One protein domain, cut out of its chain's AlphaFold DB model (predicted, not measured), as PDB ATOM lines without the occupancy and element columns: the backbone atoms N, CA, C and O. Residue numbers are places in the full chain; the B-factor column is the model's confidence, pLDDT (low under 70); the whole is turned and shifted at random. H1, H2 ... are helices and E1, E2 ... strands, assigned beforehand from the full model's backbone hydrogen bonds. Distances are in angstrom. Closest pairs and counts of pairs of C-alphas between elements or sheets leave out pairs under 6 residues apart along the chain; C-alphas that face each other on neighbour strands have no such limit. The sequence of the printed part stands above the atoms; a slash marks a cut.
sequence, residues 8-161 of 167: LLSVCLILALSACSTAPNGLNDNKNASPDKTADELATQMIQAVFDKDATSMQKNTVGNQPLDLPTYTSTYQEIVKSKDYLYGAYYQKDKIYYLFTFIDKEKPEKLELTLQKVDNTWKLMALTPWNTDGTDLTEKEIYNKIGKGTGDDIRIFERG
ATOM      1  N   LEU A   8      47.841 -31.568  12.608       46.59
ATOM      2  CA  LEU A   8      47.923 -30.311  13.363       46.59
ATOM      3  C   LEU A   8      47.656 -29.058  12.512       46.59
ATOM      4  O   LEU A   8      47.296 -28.022  13.058       46.59
ATOM      5  N   LEU A   9      47.800 -29.143  11.184       46.84
ATOM      6  CA  LEU A   9      47.609 -27.986  10.302       46.84
ATOM      7  C   LEU A   9      46.131 -27.729   9.960       46.84
ATOM      8  O   LEU A   9      45.762 -26.593   9.676       46.84
ATOM      9  N   SER A  10      45.269 -28.749  10.040       45.84
ATOM     10  CA  SER A  10      43.836 -28.594   9.741       45.84
ATOM     11  C   SER A  10      43.015 -28.048  10.910       45.84
ATOM     12  O   SER A  10      41.955 -27.476  10.680       45.84
ATOM     13  N   VAL A  11      43.489 -28.168  12.156       47.09
ATOM     14  CA  VAL A  11      42.758 -27.649  13.331       47.09
ATOM     15  C   VAL A  11      43.003 -26.147  13.535       47.09
ATOM     16  O   VAL A  11      42.109 -25.435  13.986       47.09
ATOM     17  N   CYS A  12      44.158 -25.622  13.111       43.47
ATOM     18  CA  CYS A  12      44.423 -24.179  13.153       43.47
ATOM     19  C   CYS A  12      43.684 -23.385  12.064       43.47
ATOM     20  O   CYS A  12      43.473 -22.188  12.239       43.47
ATOM     21  N   LEU A  13      43.252 -24.022  10.969       42.09
ATOM     22  CA  LEU A  13      42.554 -23.324   9.884       42.09
ATOM     23  C   LEU A  13      41.059 -23.093  10.179       42.09
ATOM     24  O   LEU A  13      40.462 -22.173   9.629       42.09
ATOM     25  N   ILE A  14      40.462 -23.873  11.087       46.28
ATOM     26  CA  ILE A  14      39.041 -23.731  11.459       46.28
ATOM     27  C   ILE A  14      38.837 -22.591  12.476       46.28
ATOM     28  O   ILE A  14      37.776 -21.974  12.503       46.28
ATOM     29  N   LEU A  15      39.865 -22.231  13.252       45.69
ATOM     30  CA  LEU A  15      39.800 -21.106  14.198       45.69
ATOM     31  C   LEU A  15      40.054 -19.733  13.553       45.69
ATOM     32  O   LEU A  15      39.881 -18.713  14.213       45.69
ATOM     33  N   ALA A  16      40.430 -19.685  12.272       42.84
ATOM     34  CA  ALA A  16      40.654 -18.433  11.547       42.84
ATOM     35  C   ALA A  16      39.410 -17.918  10.793       42.84
ATOM     36  O   ALA A  16      39.453 -16.830  10.227       42.84
ATOM     37  N   LEU A  17      38.295 -18.665  10.785       42.34
ATOM     38  CA  LEU A  17      37.073 -18.294  10.052       42.34
ATOM     39  C   LEU A  17      35.972 -17.656  10.916       42.34
ATOM     40  O   LEU A  17      34.931 -17.279  10.384       42.34
ATOM     41  N   SER A  18      36.182 -17.472  12.221       41.97
ATOM     42  CA  SER A  18      35.221 -16.790  13.106       41.97
ATOM     43  C   SER A  18      35.538 -15.313  13.370       41.97
ATOM     44  O   SER A  18      34.791 -14.653  14.085       41.97
ATOM     45  N   ALA A  19      36.585 -14.756  12.754       43.72
ATOM     46  CA  ALA A  19      36.908 -13.330  12.843       43.72
ATOM     47  C   ALA A  19      36.553 -12.564  11.556       43.72
ATOM     48  O   ALA A  19      37.270 -11.664  11.133       43.72
ATOM     49  N   CYS A  20      35.418 -12.886  10.936       38.03
ATOM     50  CA  CYS A  20      34.749 -11.932  10.056       38.03
ATOM     51  C   CYS A  20      34.029 -10.903  10.938       38.03
ATOM     52  O   CYS A  20      32.829 -10.999  11.173       38.03
ATOM     53  N   SER A  21      34.775  -9.919  11.452       42.28
ATOM     54  CA  SER A  21      34.190  -8.659  11.914       42.28
ATOM     55  C   SER A  21      33.649  -7.930  10.682       42.28
ATOM     56  O   SER A  21      34.339  -7.146  10.037       42.28
ATOM     57  N   THR A  22      32.425  -8.265  10.279       43.16
ATOM     58  CA  THR A  22      31.728  -7.570   9.199       43.16
ATOM     59  C   THR A  22      30.887  -6.450   9.780       43.16
ATOM     60  O   THR A  22      29.671  -6.571   9.894       43.16
ATOM     61  N   ALA A  23      31.535  -5.331  10.085       44.78
ATOM     62  CA  ALA A  23      30.885  -4.034  10.014       44.78
ATOM     63  C   ALA A  23      31.650  -3.202   8.974       44.78
ATOM     64  O   ALA A  23      32.801  -2.839   9.225       44.78
ATOM     65  N   PRO A  24      31.065  -2.900   7.800       41.41
ATOM     66  CA  PRO A  24      31.796  -2.325   6.665       41.41
ATOM     67  C   PRO A  24      32.453  -0.957   6.915       41.41
ATOM     68  O   PRO A  24      33.262  -0.527   6.104       41.41
ATOM     69  N   ASN A  25      32.145  -0.280   8.030       51.53
ATOM     70  CA  ASN A  25      32.465   1.135   8.250       51.53
ATOM     71  C   ASN A  25      33.174   1.426   9.597       51.53
ATOM     72  O   ASN A  25      33.121   2.553  10.086       51.53
ATOM     73  N   GLY A  26      33.805   0.433  10.242       47.97
ATOM     74  CA  GLY A  26      34.447   0.631  11.557       47.97
ATOM     75  C   GLY A  26      33.454   0.859  12.706       47.97
ATOM     76  O   GLY A  26      33.787   1.484  13.712       47.97
ATOM     77  N   LEU A  27      32.222   0.380  12.533       51.16
ATOM     78  CA  LEU A  27      31.168   0.429  13.537       51.16
ATOM     79  C   LEU A  27      31.220  -0.855  14.370       51.16
ATOM     80  O   LEU A  27      31.226  -1.942  13.809       51.16
ATOM     81  N   ASN A  28      31.281  -0.762  15.696       54.47
ATOM     82  CA  ASN A  28      31.281  -1.949  16.546       54.47
ATOM     83  C   ASN A  28      29.840  -2.399  16.828       54.47
ATOM     84  O   ASN A  28      29.009  -1.585  17.222       54.47
ATOM     85  N   ASP A  29      29.562  -3.691  16.660       51.78
ATOM     86  CA  ASP A  29      28.287  -4.311  17.042       51.78
ATOM     87  C   ASP A  29      28.314  -4.863  18.477       51.78
ATOM     88  O   ASP A  29      27.364  -5.530  18.891       51.78
ATOM     89  N   ASN A  30      29.377  -4.598  19.256       51.75
ATOM     90  CA  ASN A  30      29.420  -4.952  20.676       51.75
ATOM     91  C   ASN A  30      28.320  -4.212  21.436       51.75
ATOM     92  O   ASN A  30      28.477  -3.091  21.925       51.75
ATOM     93  N   LYS A  31      27.205  -4.912  21.588       56.38
ATOM     94  CA  LYS A  31      26.179  -4.633  22.576       56.38
ATOM     95  C   LYS A  31      26.760  -5.018  23.934       56.38
ATOM     96  O   LYS A  31      26.567  -6.138  24.401       56.38
ATOM     97  N   ASN A  32      27.543  -4.128  24.542       56.06
ATOM     98  CA  ASN A  32      27.924  -4.300  25.943       56.06
ATOM     99  C   ASN A  32      26.645  -4.504  26.767       56.06
ATOM    100  O   ASN A  32      25.642  -3.828  26.524       56.06
ATOM    101  N   ALA A  33      26.675  -5.430  27.730       59.50
ATOM    102  CA  ALA A  33      25.540  -5.652  28.616       59.50
ATOM    103  C   ALA A  33      25.127  -4.323  29.270       59.50
ATOM    104  O   ALA A  33      25.981  -3.519  29.677       59.50
ATOM    105  N   SER A  34      23.818  -4.076  29.318       65.56
ATOM    106  CA  SER A  34      23.314  -2.875  29.964       65.56
ATOM    107  C   SER A  34      23.651  -2.902  31.456       65.56
ATOM    108  O   SER A  34      23.400  -3.918  32.111       65.56
ATOM    109  N   PRO A  35      24.198  -1.808  32.010       68.12
ATOM    110  CA  PRO A  35      24.399  -1.679  33.446       68.12
ATOM    111  C   PRO A  35      23.080  -1.549  34.229       68.12
ATOM    112  O   PRO A  35      23.093  -1.768  35.437       68.12
ATOM    113  N   ASP A  36      21.951  -1.210  33.586       81.94
ATOM    114  CA  ASP A  36      20.654  -1.051  34.258       81.94
ATOM    115  C   ASP A  36      19.479  -1.330  33.297       81.94
ATOM    116  O   ASP A  36      18.909  -0.431  32.683       81.94
ATOM    117  N   LYS A  37      19.097  -2.608  33.174       84.19
ATOM    118  CA  LYS A  37      18.033  -3.069  32.261       84.19
ATOM    119  C   LYS A  37      16.688  -2.365  32.490       84.19
ATOM    120  O   LYS A  37      15.939  -2.137  31.545       84.19
ATOM    121  N   THR A  38      16.375  -2.030  33.742       88.50
ATOM    122  CA  THR A  38      15.124  -1.346  34.095       88.50
ATOM    123  C   THR A  38      15.091   0.069  33.526       88.50
ATOM    124  O   THR A  38      14.039   0.514  33.067       88.50
ATOM    125  N   ALA A  39      16.231   0.764  33.513       89.25
ATOM    126  CA  ALA A  39      16.340   2.067  32.871       89.25
ATOM    127  C   ALA A  39      16.077   1.974  31.359       89.25
ATOM    128  O   ALA A  39      15.331   2.793  30.825       89.25
ATOM    129  N   ASP A  40      16.632   0.965  30.685       86.75
ATOM    130  CA  ASP A  40      16.499   0.829  29.229       86.75
ATOM    131  C   ASP A  40      15.074   0.470  28.801       86.75
ATOM    132  O   ASP A  40      14.569   0.957  27.785       86.75
ATOM    133  N   GLU A  41      14.419  -0.405  29.569       89.81
ATOM    134  CA  GLU A  41      13.022  -0.780  29.352       89.81
ATOM    135  C   GLU A  41      12.120   0.448  29.497       89.81
ATOM    136  O   GLU A  41      11.286   0.701  28.623       89.81
ATOM    137  N   LEU A  42      12.339   1.254  30.542       92.31
ATOM    138  CA  LEU A  42      11.627   2.514  30.730       92.31
ATOM    139  C   LEU A  42      11.902   3.484  29.576       92.31
ATOM    140  O   LEU A  42      10.963   4.019  28.998       92.31
ATOM    141  N   ALA A  43      13.163   3.688  29.192       91.69
ATOM    142  CA  ALA A  43      13.528   4.569  28.084       91.69
ATOM    143  C   ALA A  43      12.826   4.171  26.777       91.69
ATOM    144  O   ALA A  43      12.240   5.014  26.099       91.69
ATOM    145  N   THR A  44      12.808   2.874  26.467       90.31
ATOM    146  CA  THR A  44      12.154   2.338  25.266       90.31
ATOM    147  C   THR A  44      10.642   2.567  25.295       90.31
ATOM    148  O   THR A  44      10.068   2.987  24.291       90.31
ATOM    149  N   GLN A  45       9.992   2.344  26.443       92.44
ATOM    150  CA  GLN A  45       8.561   2.626  26.621       92.44
ATOM    151  C   GLN A  45       8.249   4.112  26.430       92.44
ATOM    152  O   GLN A  45       7.269   4.461  25.778       92.44
ATOM    153  N   MET A  46       9.097   4.991  26.960       92.62
ATOM    154  CA  MET A  46       8.911   6.437  26.858       92.62
ATOM    155  C   MET A  46       9.112   6.930  25.420       92.62
ATOM    156  O   MET A  46       8.338   7.757  24.950       92.62
ATOM    157  N   ILE A  47      10.076   6.375  24.676       91.75
ATOM    158  CA  ILE A  47      10.221   6.646  23.235       91.75
ATOM    159  C   ILE A  47       8.947   6.240  22.493       91.75
ATOM    160  O   ILE A  47       8.414   7.039  21.733       91.75
ATOM    161  N   GLN A  48       8.428   5.033  22.728       92.81
ATOM    162  CA  GLN A  48       7.190   4.572  22.089       92.81
ATOM    163  C   GLN A  48       6.001   5.482  22.419       92.81
ATOM    164  O   GLN A  48       5.279   5.888  21.512       92.81
ATOM    165  N   ALA A  49       5.864   5.891  23.683       92.31
ATOM    166  CA  ALA A  49       4.811   6.799  24.124       92.31
ATOM    167  C   ALA A  49       4.850   8.166  23.414       92.31
ATOM    168  O   ALA A  49       3.794   8.758  23.187       92.31
ATOM    169  N   VAL A  50       6.031   8.656  23.009       92.31
ATOM    170  CA  VAL A  50       6.153   9.865  22.174       92.31
ATOM    171  C   VAL A  50       5.491   9.661  20.808       92.31
ATOM    172  O   VAL A  50       4.694  10.497  20.388       92.31
ATOM    173  N   PHE A  51       5.759   8.539  20.136       92.50
ATOM    174  CA  PHE A  51       5.140   8.222  18.841       92.50
ATOM    175  C   PHE A  51       3.630   7.980  18.954       92.50
ATOM    176  O   PHE A  51       2.873   8.397  18.076       92.50
ATOM    177  N   ASP A  52       3.191   7.366  20.052       92.12
ATOM    178  CA  ASP A  52       1.776   7.096  20.332       92.12
ATOM    179  C   ASP A  52       1.021   8.331  20.857       92.12
ATOM    180  O   ASP A  52      -0.201   8.296  21.015       92.12
ATOM    181  N   LYS A  53       1.731   9.443  21.106       89.75
ATOM    182  CA  LYS A  53       1.203  10.682  21.703       89.75
ATOM    183  C   LYS A  53       0.566  10.452  23.081       89.75
ATOM    184  O   LYS A  53      -0.349  11.174  23.484       89.75
ATOM    185  N   ASP A  54       1.061   9.467  23.829       89.19
ATOM    186  CA  ASP A  54       0.580   9.130  25.170       89.19
ATOM    187  C   ASP A  54       1.224  10.031  26.238       89.19
ATOM    188  O   ASP A  54       2.081   9.630  27.035       89.19
ATOM    189  N   ALA A  55       0.768  11.284  26.279       86.06
ATOM    190  CA  ALA A  55       1.201  12.270  27.267       86.06
ATOM    191  C   ALA A  55       0.915  11.843  28.717       86.06
ATOM    192  O   ALA A  55       1.630  12.252  29.631       86.06
ATOM    193  N   THR A  56      -0.092  10.992  28.942       86.56
ATOM    194  CA  THR A  56      -0.464  10.536  30.288       86.56
ATOM    195  C   THR A  56       0.593   9.594  30.855       86.56
ATOM    196  O   THR A  56       1.013   9.752  32.006       86.56
ATOM    197  N   SER A  57       1.033   8.613  30.065       85.44
ATOM    198  CA  SER A  57       2.105   7.698  30.471       85.44
ATOM    199  C   SER A  57       3.433   8.427  30.630       85.44
ATOM    200  O   SER A  57       4.166   8.151  31.583       85.44
ATOM    201  N   MET A  58       3.705   9.417  29.774       87.62
ATOM    202  CA  MET A  58       4.894  10.256  29.902       87.62
ATOM    203  C   MET A  58       4.888  11.026  31.227       87.62
ATOM    204  O   MET A  58       5.816  10.902  32.025       87.62
ATOM    205  N   GLN A  59       3.796  11.738  31.519       88.62
ATOM    206  CA  GLN A  59       3.653  12.551  32.725       88.62
ATOM    207  C   GLN A  59       3.858  11.742  34.014       88.62
ATOM    208  O   GLN A  59       4.577  12.191  34.898       88.62
ATOM    209  N   LYS A  60       3.281  10.538  34.129       87.62
ATOM    210  CA  LYS A  60       3.420   9.675  35.326       87.62
ATOM    211  C   LYS A  60       4.867   9.272  35.633       87.62
ATOM    212  O   LYS A  60       5.208   8.947  36.775       87.62
ATOM    213  N   ASN A  61       5.703   9.241  34.603       86.94
ATOM    214  CA  ASN A  61       7.095   8.831  34.701       86.94
ATOM    215  C   ASN A  61       8.058  10.022  34.797       86.94
ATOM    216  O   ASN A  61       9.230   9.814  35.110       86.94
ATOM    217  N   THR A  62       7.574  11.252  34.612       89.00
ATOM    218  CA  THR A  62       8.346  12.487  34.778       89.00
ATOM    219  C   THR A  62       8.508  12.860  36.247       89.00
ATOM    220  O   THR A  62       7.605  12.672  37.067       89.00
ATOM    221  N   VAL A  63       9.657  13.435  36.604       85.50
ATOM    222  CA  VAL A  63       9.859  14.019  37.935       85.50
ATOM    223  C   VAL A  63       8.786  15.069  38.230       85.50
ATOM    224  O   VAL A  63       8.498  15.949  37.423       85.50
ATOM    225  N   GLY A  64       8.149  14.942  39.397       83.94
ATOM    226  CA  GLY A  64       7.070  15.835  39.819       83.94
ATOM    227  C   GLY A  64       5.785  15.726  38.991       83.94
ATOM    228  O   GLY A  64       4.943  16.617  39.101       83.94
ATOM    229  N   ASN A  65       5.630  14.678  38.170       84.12
ATOM    230  CA  ASN A  65       4.486  14.452  37.284       84.12
ATOM    231  C   ASN A  65       4.138  15.667  36.408       84.12
ATOM    232  O   ASN A  65       2.962  15.989  36.215       84.12
ATOM    233  N   GLN A  66       5.155  16.384  35.934       82.25
ATOM    234  CA  GLN A  66       4.952  17.588  35.140       82.25
ATOM    235  C   GLN A  66       4.523  17.239  33.706       82.25
ATOM    236  O   GLN A  66       5.021  16.255  33.147       82.25
ATOM    237  N   PRO A  67       3.612  18.024  33.100       79.81
ATOM    238  CA  PRO A  67       3.314  17.911  31.679       79.81
ATOM    239  C   PRO A  67       4.583  18.113  30.849       79.81
ATOM    240  O   PRO A  67       5.412  18.964  31.172       79.81
ATOM    241  N   LEU A  68       4.712  17.349  29.769       80.69
ATOM    242  CA  LEU A  68       5.781  17.507  28.789       80.69
ATOM    243  C   LEU A  68       5.177  17.892  27.449       80.69
ATOM    244  O   LEU A  68       4.143  17.352  27.055       80.69
ATOM    245  N   ASP A  69       5.852  18.800  26.756       82.25
ATOM    246  CA  ASP A  69       5.566  19.059  25.354       82.25
ATOM    247  C   ASP A  69       6.167  17.917  24.528       82.25
ATOM    248  O   ASP A  69       7.383  17.704  24.537       82.25
ATOM    249  N   LEU A  70       5.307  17.112  23.902       86.88
ATOM    250  CA  LEU A  70       5.748  15.951  23.138       86.88
ATOM    251  C   LEU A  70       6.003  16.359  21.685       86.88
ATOM    252  O   LEU A  70       5.106  16.923  21.048       86.88
ATOM    253  N   PRO A  71       7.171  16.021  21.114       87.62
ATOM    254  CA  PRO A  71       7.381  16.221  19.694       87.62
ATOM    255  C   PRO A  71       6.383  15.368  18.907       87.62
ATOM    256  O   PRO A  71       6.012  14.265  19.309       87.62
ATOM    257  N   THR A  72       5.939  15.892  17.770       87.75
ATOM    258  CA  THR A  72       5.038  15.175  16.869       87.75
ATOM    259  C   THR A  72       5.810  14.709  15.648       87.75
ATOM    260  O   THR A  72       6.350  15.529  14.911       87.75
ATOM    261  N   TYR A  73       5.802  13.399  15.422       89.62
ATOM    262  CA  TYR A  73       6.353  12.762  14.229       89.62
ATOM    263  C   TYR A  73       5.227  12.259  13.322       89.62
ATOM    264  O   TYR A  73       4.098  12.024  13.770       89.62
ATOM    265  N   THR A  74       5.524  12.127  12.033       92.56
ATOM    266  CA  THR A  74       4.573  11.656  11.021       92.56
ATOM    267  C   THR A  74       4.529  10.132  10.970       92.56
ATOM    268  O   THR A  74       3.454   9.552  10.825       92.56
ATOM    269  N   SER A  75       5.688   9.485  11.072       91.19
ATOM    270  CA  SER A  75       5.822   8.035  11.143       91.19
ATOM    271  C   SER A  75       5.555   7.485  12.541       91.19
ATOM    272  O   SER A  75       5.814   8.127  13.554       91.19
ATOM    273  N   THR A  76       5.067   6.250  12.587       93.50
ATOM    274  CA  THR A  76       4.935   5.455  13.814       93.50
ATOM    275  C   THR A  76       6.275   4.855  14.233       93.50
ATOM    276  O   THR A  76       7.148   4.611  13.394       93.50
ATOM    277  N   TYR A  77       6.422   4.509  15.516       91.31
ATOM    278  CA  TYR A  77       7.621   3.822  16.008       91.31
ATOM    279  C   TYR A  77       7.913   2.532  15.220       91.31
ATOM    280  O   TYR A  77       9.053   2.263  14.840       91.31
ATOM    281  N   GLN A  78       6.880   1.739  14.909       92.19
ATOM    282  CA  GLN A  78       7.048   0.489  14.166       92.19
ATOM    283  C   GLN A  78       7.492   0.723  12.718       92.19
ATOM    284  O   GLN A  78       8.221  -0.111  12.185       92.19
ATOM    285  N   GLU A  79       7.074   1.810  12.066       91.19
ATOM    286  CA  GLU A  79       7.568   2.166  10.728       91.19
ATOM    287  C   GLU A  79       9.063   2.494  10.757       91.19
ATOM    288  O   GLU A  79       9.807   1.970   9.928       91.19
ATOM    289  N   ILE A  80       9.511   3.270  11.750       89.88
ATOM    290  CA  ILE A  80      10.928   3.608  11.940       89.88
ATOM    291  C   ILE A  80      11.775   2.355  12.188       89.88
ATOM    292  O   ILE A  80      12.799   2.136  11.541       89.88
ATOM    293  N   VAL A  81      11.338   1.478  13.095       88.00
ATOM    294  CA  VAL A  81      12.084   0.244  13.387       88.00
ATOM    295  C   VAL A  81      12.127  -0.678  12.160       88.00
ATOM    296  O   VAL A  81      13.157  -1.291  11.871       88.00
ATOM    297  N   LYS A  82      11.035  -0.753  11.385       88.19
ATOM    298  CA  LYS A  82      10.967  -1.560  10.156       88.19
ATOM    299  C   LYS A  82      11.834  -1.017   9.021       88.19
ATOM    300  O   LYS A  82      12.367  -1.834   8.269       88.19
ATOM    301  N   SER A  83      11.977   0.305   8.879       83.31
ATOM    302  CA  SER A  83      12.838   0.905   7.845       83.31
ATOM    303  C   SER A  83      14.315   0.594   8.078       83.31
ATOM    304  O   SER A  83      15.096   0.513   7.129       83.31
ATOM    305  N   LYS A  84      14.682   0.332   9.341       81.81
ATOM    306  CA  LYS A  84      16.059   0.094   9.777       81.81
ATOM    307  C   LYS A  84      16.975   1.303   9.524       81.81
ATOM    308  O   LYS A  84      18.191   1.127   9.443       81.81
ATOM    309  N   ASP A  85      16.408   2.505   9.453       81.81
ATOM    310  CA  ASP A  85      17.119   3.782   9.317       81.81
ATOM    311  C   ASP A  85      17.121   4.541  10.647       81.81
ATOM    312  O   ASP A  85      16.584   5.643  10.767       81.81
ATOM    313  N   TYR A  86      17.691   3.919  11.681       84.19
ATOM    314  CA  TYR A  86      17.766   4.510  13.013       84.19
ATOM    315  C   TYR A  86      18.999   4.059  13.799       84.19
ATOM    316  O   TYR A  86      19.580   2.998  13.549       84.19
ATOM    317  N   LEU A  87      19.346   4.852  14.805       82.81
ATOM    318  CA  LEU A  87      20.315   4.519  15.840       82.81
ATOM    319  C   LEU A  87      19.698   4.800  17.195       82.81
ATOM    320  O   LEU A  87      19.216   5.904  17.445       82.81
ATOM    321  N   TYR A  88      19.751   3.785  18.049       84.06
ATOM    322  CA  TYR A  88      19.320   3.848  19.428       84.06
ATOM    323  C   TYR A  88      20.461   3.439  20.358       84.06
ATOM    324  O   TYR A  88      20.966   2.311  20.314       84.06
ATOM    325  N   GLY A  89      20.869   4.352  21.229       82.06
ATOM    326  CA  GLY A  89      21.924   4.105  22.203       82.06
ATOM    327  C   GLY A  89      21.792   4.985  23.430       82.06
ATOM    328  O   GLY A  89      20.910   5.836  23.498       82.06
ATOM    329  N   ALA A  90      22.689   4.787  24.389       82.12
ATOM    330  CA  ALA A  90      22.815   5.657  25.545       82.12
ATOM    331  C   ALA A  90      24.259   6.033  25.838       82.12
ATOM    332  O   ALA A  90      25.201   5.318  25.482       82.12
ATOM    333  N   TYR A  91      24.401   7.140  26.555       78.06
ATOM    334  CA  TYR A  91      25.610   7.486  27.275       78.06
ATOM    335  C   TYR A  91      25.296   7.742  28.753       78.06
ATOM    336  O   TYR A  91      24.220   8.222  29.115       78.06
ATOM    337  N   TYR A  92      26.242   7.384  29.613       76.88
ATOM    338  CA  TYR A  92      26.130   7.485  31.062       76.88
ATOM    339  C   TYR A  92      26.963   8.676  31.521       76.88
ATOM    340  O   TYR A  92      28.120   8.822  31.135       76.88
ATOM    341  N   GLN A  93      26.384   9.548  32.340       75.38
ATOM    342  CA  GLN A  93      27.119  10.678  32.897       75.38
ATOM    343  C   GLN A  93      26.641  10.934  34.322       75.38
ATOM    344  O   GLN A  93      25.490  11.302  34.555       75.38
ATOM    345  N   LYS A  94      27.567  10.785  35.277       78.25
ATOM    346  CA  LYS A  94      27.295  10.918  36.715       78.25
ATOM    347  C   LYS A  94      26.168   9.963  37.141       78.25
ATOM    348  O   LYS A  94      26.320   8.754  37.032       78.25
ATOM    349  N   ASP A  95      25.057  10.500  37.627       80.69
ATOM    350  CA  ASP A  95      23.869   9.795  38.107       80.69
ATOM    351  C   ASP A  95      22.730   9.746  37.072       80.69
ATOM    352  O   ASP A  95      21.599   9.370  37.396       80.69
ATOM    353  N   LYS A  96      23.025  10.126  35.824       85.25
ATOM    354  CA  LYS A  96      22.066  10.213  34.725       85.25
ATOM    355  C   LYS A  96      22.422   9.271  33.587       85.25
ATOM    356  O   LYS A  96      23.595   9.002  33.310       85.25
ATOM    357  N   ILE A  97      21.381   8.828  32.896       86.56
ATOM    358  CA  ILE A  97      21.485   8.086  31.644       86.56
ATOM    359  C   ILE A  97      20.761   8.882  30.574       86.56
ATOM    360  O   ILE A  97      19.599   9.253  30.744       86.56
ATOM    361  N   TYR A  98      21.447   9.114  29.470       85.12
ATOM    362  CA  TYR A  98      20.926   9.844  28.332       85.12
ATOM    363  C   TYR A  98      20.747   8.862  27.196       85.12
ATOM    364  O   TYR A  98      21.719   8.233  26.776       85.12
ATOM    365  N   TYR A  99      19.521   8.720  26.708       86.81
ATOM    366  CA  TYR A  99      19.229   7.865  25.570       86.81
ATOM    367  C   TYR A  99      18.982   8.716  24.343       86.81
ATOM    368  O   TYR A  99      18.187   9.654  24.365       86.81
ATOM    369  N   LEU A 100      19.651   8.336  23.265       85.19
ATOM    370  CA  LEU A 100      19.574   8.974  21.971       85.19
ATOM    371  C   LEU A 100      18.888   8.039  20.983       85.19
ATOM    372  O   LEU A 100      19.386   6.943  20.721       85.19
ATOM    373  N   PHE A 101      17.809   8.523  20.376       86.81
ATOM    374  CA  PHE A 101      17.143   7.900  19.244       86.81
ATOM    375  C   PHE A 101      17.169   8.837  18.032       86.81
ATOM    376  O   PHE A 101      16.466   9.844  17.992       86.81
ATOM    377  N   THR A 102      18.000   8.524  17.037       85.19
ATOM    378  CA  THR A 102      18.041   9.245  15.751       85.19
ATOM    379  C   THR A 102      17.416   8.394  14.664       85.19
ATOM    380  O   THR A 102      17.722   7.203  14.598       85.19
ATOM    381  N   PHE A 103      16.595   8.984  13.803       86.62
ATOM    382  CA  PHE A 103      15.828   8.260  12.789       86.62
ATOM    383  C   PHE A 103      15.443   9.161  11.610       86.62
ATOM    384  O   PHE A 103      15.678  10.366  11.649       86.62
ATOM    385  N   ILE A 104      14.860   8.583  10.557       83.94
ATOM    386  CA  ILE A 104      14.295   9.329   9.424       83.94
ATOM    387  C   ILE A 104      12.765   9.328   9.508       83.94
ATOM    388  O   ILE A 104      12.148   8.272   9.388       83.94
ATOM    389  N   ASP A 105      12.151  10.502   9.646       86.25
ATOM    390  CA  ASP A 105      10.702  10.703   9.540       86.25
ATOM    391  C   ASP A 105      10.371  11.387   8.213       86.25
ATOM    392  O   ASP A 105      10.732  12.541   8.000       86.25
ATOM    393  N   LYS A 106       9.711  10.670   7.292       86.25
ATOM    394  CA  LYS A 106       9.340  11.181   5.952       86.25
ATOM    395  C   LYS A 106      10.468  11.980   5.276       86.25
ATOM    396  O   LYS A 106      10.287  13.136   4.918       86.25
ATOM    397  N   GLU A 107      11.628  11.340   5.111       82.75
ATOM    398  CA  GLU A 107      12.841  11.901   4.474       82.75
ATOM    399  C   GLU A 107      13.587  12.960   5.299       82.75
ATOM    400  O   GLU A 107      14.685  13.372   4.924       82.75
ATOM    401  N   LYS A 108      13.050  13.367   6.452       83.12
ATOM    402  CA  LYS A 108      13.707  14.306   7.353       83.12
ATOM    403  C   LYS A 108      14.461  13.558   8.457       83.12
ATOM    404  O   LYS A 108      13.870  12.712   9.129       83.12
ATOM    405  N   PRO A 109      15.753  13.854   8.685       83.19
ATOM    406  CA  PRO A 109      16.458  13.337   9.844       83.19
ATOM    407  C   PRO A 109      15.909  13.982  11.116       83.19
ATOM    408  O   PRO A 109      15.848  15.205  11.236       83.19
ATOM    409  N   GLU A 110      15.528  13.136  12.061       86.25
ATOM    410  CA  GLU A 110      14.968  13.504  13.350       86.25
ATOM    411  C   GLU A 110      15.794  12.917  14.490       86.25
ATOM    412  O   GLU A 110      16.569  11.959  14.345       86.25
ATOM    413  N   LYS A 111      15.624  13.536  15.655       85.06
ATOM    414  CA  LYS A 111      16.383  13.221  16.852       85.06
ATOM    415  C   LYS A 111      15.527  13.395  18.089       85.06
ATOM    416  O   LYS A 111      14.948  14.455  18.305       85.06
ATOM    417  N   LEU A 112      15.520  12.361  18.913       86.81
ATOM    418  CA  LEU A 112      14.878  12.348  20.211       86.81
ATOM    419  C   LEU A 112      15.922  11.999  21.268       86.81
ATOM    420  O   LEU A 112      16.595  10.972  21.166       86.81
ATOM    421  N   GLU A 113      16.048  12.854  22.275       86.94
ATOM    422  CA  GLU A 113      16.835  12.565  23.465       86.94
ATOM    423  C   GLU A 113      15.924  12.532  24.688       86.94
ATOM    424  O   GLU A 113      15.050  13.385  24.866       86.94
ATOM    425  N   LEU A 114      16.148  11.539  25.542       89.62
ATOM    426  CA  LEU A 114      15.509  11.442  26.844       89.62
ATOM    427  C   LEU A 114      16.568  11.242  27.926       89.62
ATOM    428  O   LEU A 114      17.528  10.489  27.756       89.62
ATOM    429  N   THR A 115      16.370  11.903  29.060       89.56
ATOM    430  CA  THR A 115      17.267  11.796  30.213       89.56
ATOM    431  C   THR A 115      16.551  11.119  31.367       89.56
ATOM    432  O   THR A 115      15.524  11.616  31.835       89.56
ATOM    433  N   LEU A 116      17.118  10.022  31.869       91.81
ATOM    434  CA  LEU A 116      16.674   9.365  33.092       91.81
ATOM    435  C   LEU A 116      17.627   9.671  34.249       91.81
ATOM    436  O   LEU A 116      18.846   9.683  34.084       91.81
ATOM    437  N   GLN A 117      17.060   9.868  35.436       90.62
ATOM    438  CA  GLN A 117      17.789   9.995  36.699       90.62
ATOM    439  C   GLN A 117      17.093   9.154  37.771       90.62
ATOM    440  O   GLN A 117      15.867   9.005  37.749       90.62
ATOM    441  N   LYS A 118      17.857   8.588  38.711       89.69
ATOM    442  CA  LYS A 118      17.273   7.918  39.879       89.69
ATOM    443  C   LYS A 118      16.765   8.963  40.874       89.69
ATOM    444  O   LYS A 118      17.543   9.764  41.381       89.69
ATOM    445  N   VAL A 119      15.476   8.901  41.193       88.06
ATOM    446  CA  VAL A 119      14.832   9.630  42.294       88.06
ATOM    447  C   VAL A 119      14.237   8.584  43.228       88.06
ATOM    448  O   VAL A 119      13.470   7.733  42.783       88.06
ATOM    449  N   ASP A 120      14.648   8.587  44.497       87.25
ATOM    450  CA  ASP A 120      14.231   7.591  45.497       87.25
ATOM    451  C   ASP A 120      14.385   6.139  45.001       87.25
ATOM    452  O   ASP A 120      13.481   5.309  45.093       87.25
ATOM    453  N   ASN A 121      15.551   5.841  44.411       86.88
ATOM    454  CA  ASN A 121      15.906   4.537  43.834       86.88
ATOM    455  C   ASN A 121      15.013   4.067  42.661       86.88
ATOM    456  O   ASN A 121      15.105   2.917  42.235       86.88
ATOM    457  N   THR A 122      14.184   4.953  42.105       89.81
ATOM    458  CA  THR A 122      13.344   4.694  40.931       89.81
ATOM    459  C   THR A 122      13.798   5.569  39.770       89.81
ATOM    460  O   THR A 122      14.039   6.762  39.944       89.81
ATOM    461  N   TRP A 123      13.910   5.003  38.571       92.38
ATOM    462  CA  TRP A 123      14.196   5.800  37.379       92.38
ATOM    463  C   TRP A 123      13.014   6.704  37.038       92.38
ATOM    464  O   TRP A 123      11.870   6.254  36.962       92.38
ATOM    465  N   LYS A 124      13.304   7.986  36.829       91.25
ATOM    466  CA  LYS A 124      12.333   8.993  36.418       91.25
ATOM    467  C   LYS A 124      12.851   9.762  35.217       91.25
ATOM    468  O   LYS A 124      14.051  10.024  35.108       91.25
ATOM    469  N   LEU A 125      11.929  10.132  34.336       91.12
ATOM    470  CA  LEU A 125      12.205  11.028  33.230       91.12
ATOM    471  C   LEU A 125      12.444  12.436  33.779       91.12
ATOM    472  O   LEU A 125      11.594  13.017  34.453       91.12
ATOM    473  N   MET A 126      13.621  12.967  33.482       88.50
ATOM    474  CA  MET A 126      14.013  14.330  33.826       88.50
ATOM    475  C   MET A 126      13.710  15.304  32.698       88.50
ATOM    476  O   MET A 126      13.276  16.424  32.949       88.50
ATOM    477  N   ALA A 127      13.979  14.886  31.464       85.56
ATOM    478  CA  ALA A 127      13.892  15.745  30.299       85.56
ATOM    479  C   ALA A 127      13.600  14.930  29.041       85.56
ATOM    480  O   ALA A 127      14.099  13.812  28.887       85.56
ATOM    481  N   LEU A 128      12.826  15.546  28.152       84.12
ATOM    482  CA  LEU A 128      12.595  15.130  26.779       84.12
ATOM    483  C   LEU A 128      12.836  16.365  25.912       84.12
ATOM    484  O   LEU A 128      11.943  17.190  25.744       84.12
ATOM    485  N   THR A 129      14.068  16.556  25.458       71.81
ATOM    486  CA  THR A 129      14.455  17.763  24.724       71.81
ATOM    487  C   THR A 129      15.017  17.399  23.356       71.81
ATOM    488  O   THR A 129      15.705  16.384  23.226       71.81
ATOM    489  N   PRO A 130      14.803  18.236  22.325       54.41
ATOM    490  CA  PRO A 130      15.734  18.264  21.208       54.41
ATOM    491  C   PRO A 130      17.133  18.579  21.762       54.41
ATOM    492  O   PRO A 130      17.286  19.387  22.675       54.41
ATOM    493  N   TRP A 131      18.130  17.859  21.261       57.75
ATOM    494  CA  TRP A 131      19.495  17.773  21.787       57.75
ATOM    495  C   TRP A 131      20.097  19.102  22.278       57.75
ATOM    496  O   TRP A 131      20.227  20.047  21.500       57.75
ATOM    497  N   ASN A 132      20.544  19.137  23.539       52.88
ATOM    498  CA  ASN A 132      21.377  20.208  24.083       52.88
ATOM    499  C   ASN A 132      22.626  19.603  24.759       52.88
ATOM    500  O   ASN A 132      22.502  18.832  25.704       52.88
ATOM    501  N   THR A 133      23.828  19.946  24.278       54.00
ATOM    502  CA  THR A 133      25.112  19.477  24.845       54.00
ATOM    503  C   THR A 133      25.576  20.262  26.074       54.00
ATOM    504  O   THR A 133      26.674  20.005  26.576       54.00
ATOM    505  N   ASP A 134      24.798  21.239  26.542       53.09
ATOM    506  CA  ASP A 134      25.157  22.074  27.685       53.09
ATOM    507  C   ASP A 134      25.433  21.219  28.935       53.09
ATOM    508  O   ASP A 134      24.560  20.532  29.465       53.09
ATOM    509  N   GLY A 135      26.673  21.273  29.431       52.00
ATOM    510  CA  GLY A 135      27.101  20.538  30.627       52.00
ATOM    511  C   GLY A 135      27.746  19.168  30.371       52.00
ATOM    512  O   GLY A 135      27.996  18.433  31.333       52.00
ATOM    513  N   THR A 136      28.051  18.826  29.115       56.22
ATOM    514  CA  THR A 136      28.915  17.686  28.763       56.22
ATOM    515  C   THR A 136      30.231  18.176  28.148       56.22
ATOM    516  O   THR A 136      30.246  19.183  27.444       56.22
ATOM    517  N   ASP A 137      31.330  17.446  28.367       58.88
ATOM    518  CA  ASP A 137      32.620  17.720  27.706       58.88
ATOM    519  C   ASP A 137      32.676  17.159  26.267       58.88
ATOM    520  O   ASP A 137      33.732  17.163  25.637       58.88
ATOM    521  N   LEU A 138      31.565  16.614  25.755       57.59
ATOM    522  CA  LEU A 138      31.490  15.938  24.462       57.59
ATOM    523  C   LEU A 138      30.615  16.726  23.485       57.59
ATOM    524  O   LEU A 138      29.504  17.150  23.796       57.59
ATOM    525  N   THR A 139      31.089  16.874  22.253       65.62
ATOM    526  CA  THR A 139      30.292  17.466  21.175       65.62
ATOM    527  C   THR A 139      29.231  16.496  20.660       65.62
ATOM    528  O   THR A 139      29.338  15.272  20.794       65.62
ATOM    529  N   GLU A 140      28.234  17.040  19.959       63.69
ATOM    530  CA  GLU A 140      27.182  16.246  19.327       63.69
ATOM    531  C   GLU A 140      27.728  15.137  18.426       63.69
ATOM    532  O   GLU A 140      27.347  13.965  18.509       63.69
ATOM    533  N   LYS A 141      28.692  15.527  17.597       68.56
ATOM    534  CA  LYS A 141      29.388  14.648  16.669       68.56
ATOM    535  C   LYS A 141      30.161  13.555  17.401       68.56
ATOM    536  O   LYS A 141      30.240  12.437  16.902       68.56
ATOM    537  N   GLU A 142      30.747  13.845  18.557       65.38
ATOM    538  CA  GLU A 142      31.496  12.858  19.336       65.38
ATOM    539  C   GLU A 142      30.583  11.838  19.998       65.38
ATOM    540  O   GLU A 142      30.878  10.651  19.911       65.38
ATOM    541  N   ILE A 143      29.463  12.254  20.589       63.53
ATOM    542  CA  ILE A 143      28.492  11.321  21.181       63.53
ATOM    543  C   ILE A 143      27.882  10.447  20.084       63.53
ATOM    544  O   ILE A 143      27.876   9.225  20.206       63.53
ATOM    545  N   TYR A 144      27.464  11.046  18.967       65.69
ATOM    546  CA  TYR A 144      26.933  10.304  17.825       65.69
ATOM    547  C   TYR A 144      27.954   9.317  17.251       65.69
ATOM    548  O   TYR A 144      27.628   8.159  17.006       65.69
ATOM    549  N   ASN A 145      29.215   9.733  17.099       66.00
ATOM    550  CA  ASN A 145      30.281   8.844  16.642       66.00
ATOM    551  C   ASN A 145      30.575   7.738  17.647       66.00
ATOM    552  O   ASN A 145      30.828   6.613  17.236       66.00
ATOM    553  N   LYS A 146      30.568   8.033  18.947       63.34
ATOM    554  CA  LYS A 146      30.842   7.034  19.977       63.34
ATOM    555  C   LYS A 146      29.701   6.027  20.100       63.34
ATOM    556  O   LYS A 146      29.989   4.839  20.203       63.34
ATOM    557  N   ILE A 147      28.441   6.465  20.015       66.19
ATOM    558  CA  ILE A 147      27.275   5.575  19.945       66.19
ATOM    559  C   ILE A 147      27.313   4.793  18.629       66.19
ATOM    560  O   ILE A 147      27.234   3.579  18.651       66.19
ATOM    561  N   GLY A 148      27.534   5.431  17.481       60.34
ATOM    562  CA  GLY A 148      27.625   4.734  16.193       60.34
ATOM    563  C   GLY A 148      28.748   3.690  16.143       60.34
ATOM    564  O   GLY A 148      28.557   2.603  15.597       60.34
ATOM    565  N   LYS A 149      29.907   3.995  16.743       62.88
ATOM    566  CA  LYS A 149      31.088   3.122  16.780       62.88
ATOM    567  C   LYS A 149      31.120   2.162  17.964       62.88
ATOM    568  O   LYS A 149      31.976   1.290  17.956       62.88
ATOM    569  N   GLY A 150      30.246   2.301  18.959       57.62
ATOM    570  CA  GLY A 150      30.226   1.455  20.158       57.62
ATOM    571  C   GLY A 150      31.516   1.537  20.977       57.62
ATOM    572  O   GLY A 150      32.001   0.523  21.473       57.62
ATOM    573  N   THR A 151      32.121   2.725  21.058       57.22
ATOM    574  CA  THR A 151      33.424   2.940  21.709       57.22
ATOM    575  C   THR A 151      33.289   3.820  22.948       57.22
ATOM    576  O   THR A 151      32.903   4.983  22.821       57.22
ATOM    577  N   GLY A 152      33.681   3.299  24.114       58.78
ATOM    578  CA  GLY A 152      33.702   4.009  25.398       58.78
ATOM    579  C   GLY A 152      33.011   3.213  26.506       58.78
ATOM    580  O   GLY A 152      31.986   2.581  26.261       58.78
ATOM    581  N   ASP A 153      33.564   3.247  27.720       58.03
ATOM    582  CA  ASP A 153      33.032   2.484  28.861       58.03
ATOM    583  C   ASP A 153      31.627   2.963  29.267       58.03
ATOM    584  O   ASP A 153      30.753   2.149  29.585       58.03
ATOM    585  N   ASP A 154      31.387   4.266  29.105       63.41
ATOM    586  CA  ASP A 154      30.142   4.970  29.424       63.41
ATOM    587  C   ASP A 154      29.171   5.074  28.239       63.41
ATOM    588  O   ASP A 154      28.265   5.903  28.256       63.41
ATOM    589  N   ILE A 155      29.353   4.287  27.175       63.81
ATOM    590  CA  ILE A 155      28.493   4.314  25.983       63.81
ATOM    591  C   ILE A 155      27.923   2.929  25.698       63.81
ATOM    592  O   ILE A 155      28.579   1.896  25.870       63.81
ATOM    593  N   ARG A 156      26.658   2.902  25.279       66.12
ATOM    594  CA  ARG A 156      25.922   1.692  24.917       66.12
ATOM    595  C   ARG A 156      25.184   1.885  23.601       66.12
ATOM    596  O   ARG A 156      24.578   2.924  23.358       66.12
ATOM    597  N   ILE A 157      25.210   0.841  22.776       63.62
ATOM    598  CA  ILE A 157      24.324   0.686  21.624       63.62
ATOM    599  C   ILE A 157      23.265  -0.327  22.023       63.62
ATOM    600  O   ILE A 157      23.596  -1.484  22.286       63.62
ATOM    601  N   PHE A 158      22.004   0.087  22.042       58.16
ATOM    602  CA  PHE A 158      20.903  -0.853  22.228       58.16
ATOM    603  C   PHE A 158      20.556  -1.498  20.895       58.16
ATOM    604  O   PHE A 158      20.515  -2.728  20.769       58.16
ATOM    605  N   GLU A 159      20.386  -0.669  19.867       62.91
ATOM    606  CA  GLU A 159      20.035  -1.149  18.545       62.91
ATOM    607  C   GLU A 159      20.441  -0.163  17.447       62.91
ATOM    608  O   GLU A 159      20.385   1.054  17.604       62.91
ATOM    609  N   ARG A 160      20.850  -0.709  16.304       65.88
ATOM    610  CA  ARG A 160      21.116   0.048  15.087       65.88
ATOM    611  C   ARG A 160      20.374  -0.631  13.954       65.88
ATOM    612  O   ARG A 160      20.543  -1.832  13.730       65.88
ATOM    613  N   GLY A 161      19.570   0.138  13.238       59.69
ATOM    614  CA  GLY A 161      18.974  -0.338  12.010       59.69
ATOM    615  C   GLY A 161      20.062  -0.616  10.963       59.69
ATOM    616  O   GLY A 161      21.030   0.126  10.829       59.69
TER     617      GLY A 161
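AT A GLANCE: This is residues 8 to 161 of the 167 residues of an uncharacterized protein of Listeria grandensis FSL F6-0971 (UniProt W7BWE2). The body is a twisted antiparallel sheet of five strands with helices on both sides: H2 packs on one face, with H3 and H4 at its borders, and H5 crosses the other face. Residues 8 to 20, with H1, stick out from this body as a tail and make the length. The printed part has 154 residues, with five named helices and five named strands in the order H1 H2 H3 H4 E1 E2 E3 E4 H5 E5; the class is mixed. The sheet's order is E4 E3 E2 E1 E5. The whole is only just loose, close to compact, with a radius of gyration of the C-alphas of 18.0 A, and spans 68 by 38 by 27 A.

HOW THE PARTS SIT: Start at H1, residues 8 to 14, which touches no helix and is not on the sheet. Next, H2, residues 37 to 51, is on the sheet; its closest C-alpha pair with E4, residues 122 to 129, is Ala 39 and Trp 123, 6.2 A. H3, residues 55 to 61, touches residues 46 to 50 of H2 in a helical hairpin, opposite ways at a shallow tilt of 18 degrees; the closest C-alphas, of Met 46 and Met 58, are 6.3 A apart. H4, residues 77 to 83, is on the same face as H2 and H3, at a height of 4.9 A over the sheet and over none of its strands. E1, residues 86 to 93, E2, residues 96 to 105, E3, residues 108 to 119, and E4 form a meander, each strand the antiparallel neighbour of the one before; look for N 89 and O 100 at 3.0 A, N 101 and O 112 at 2.8 A, and N 115 and O 127 at 3.0 A. H5, residues 140 to 149, is on the opposite face from H2 and H4, which gives three layers, helices on both faces of a sheet. The closest C-alphas of H5 and E1, of Ile 147 and Gly 89, are 6.0 A apart. E5, residues 155 to 160, is an edge strand antiparallel to E1, with N 88 and O 159 at 2.8 A. Every O i to N i+4 pair is within hydrogen-bond range in H2, H4 and H5; H3 has 2 of 3, and H1 has 0 of 3, with 0 of 4 O i to N i+3 pairs.

IN THESE COORDINATES: Find C-alpha 8 at (47.923, -30.311, 13.363), where H1 begins. From C-alpha 37 at (18.033, -3.069, 32.261), H2 runs 21.8 A. E1 measures 22.8 A, E2 27.6 A, E3 35.3 A and E4 20.8 A; E5 ends at C-alpha 160, (21.116, 0.048, 15.087).

THE WHOLE: The C-alphas farthest apart, of Leu 8 and Pro 67, are 68.2 A apart. The printed part has no cut; the links H1 to H2 and H3 to H4 are long. Residues 8 to 35 and 130 to 161 have pLDDT under 70.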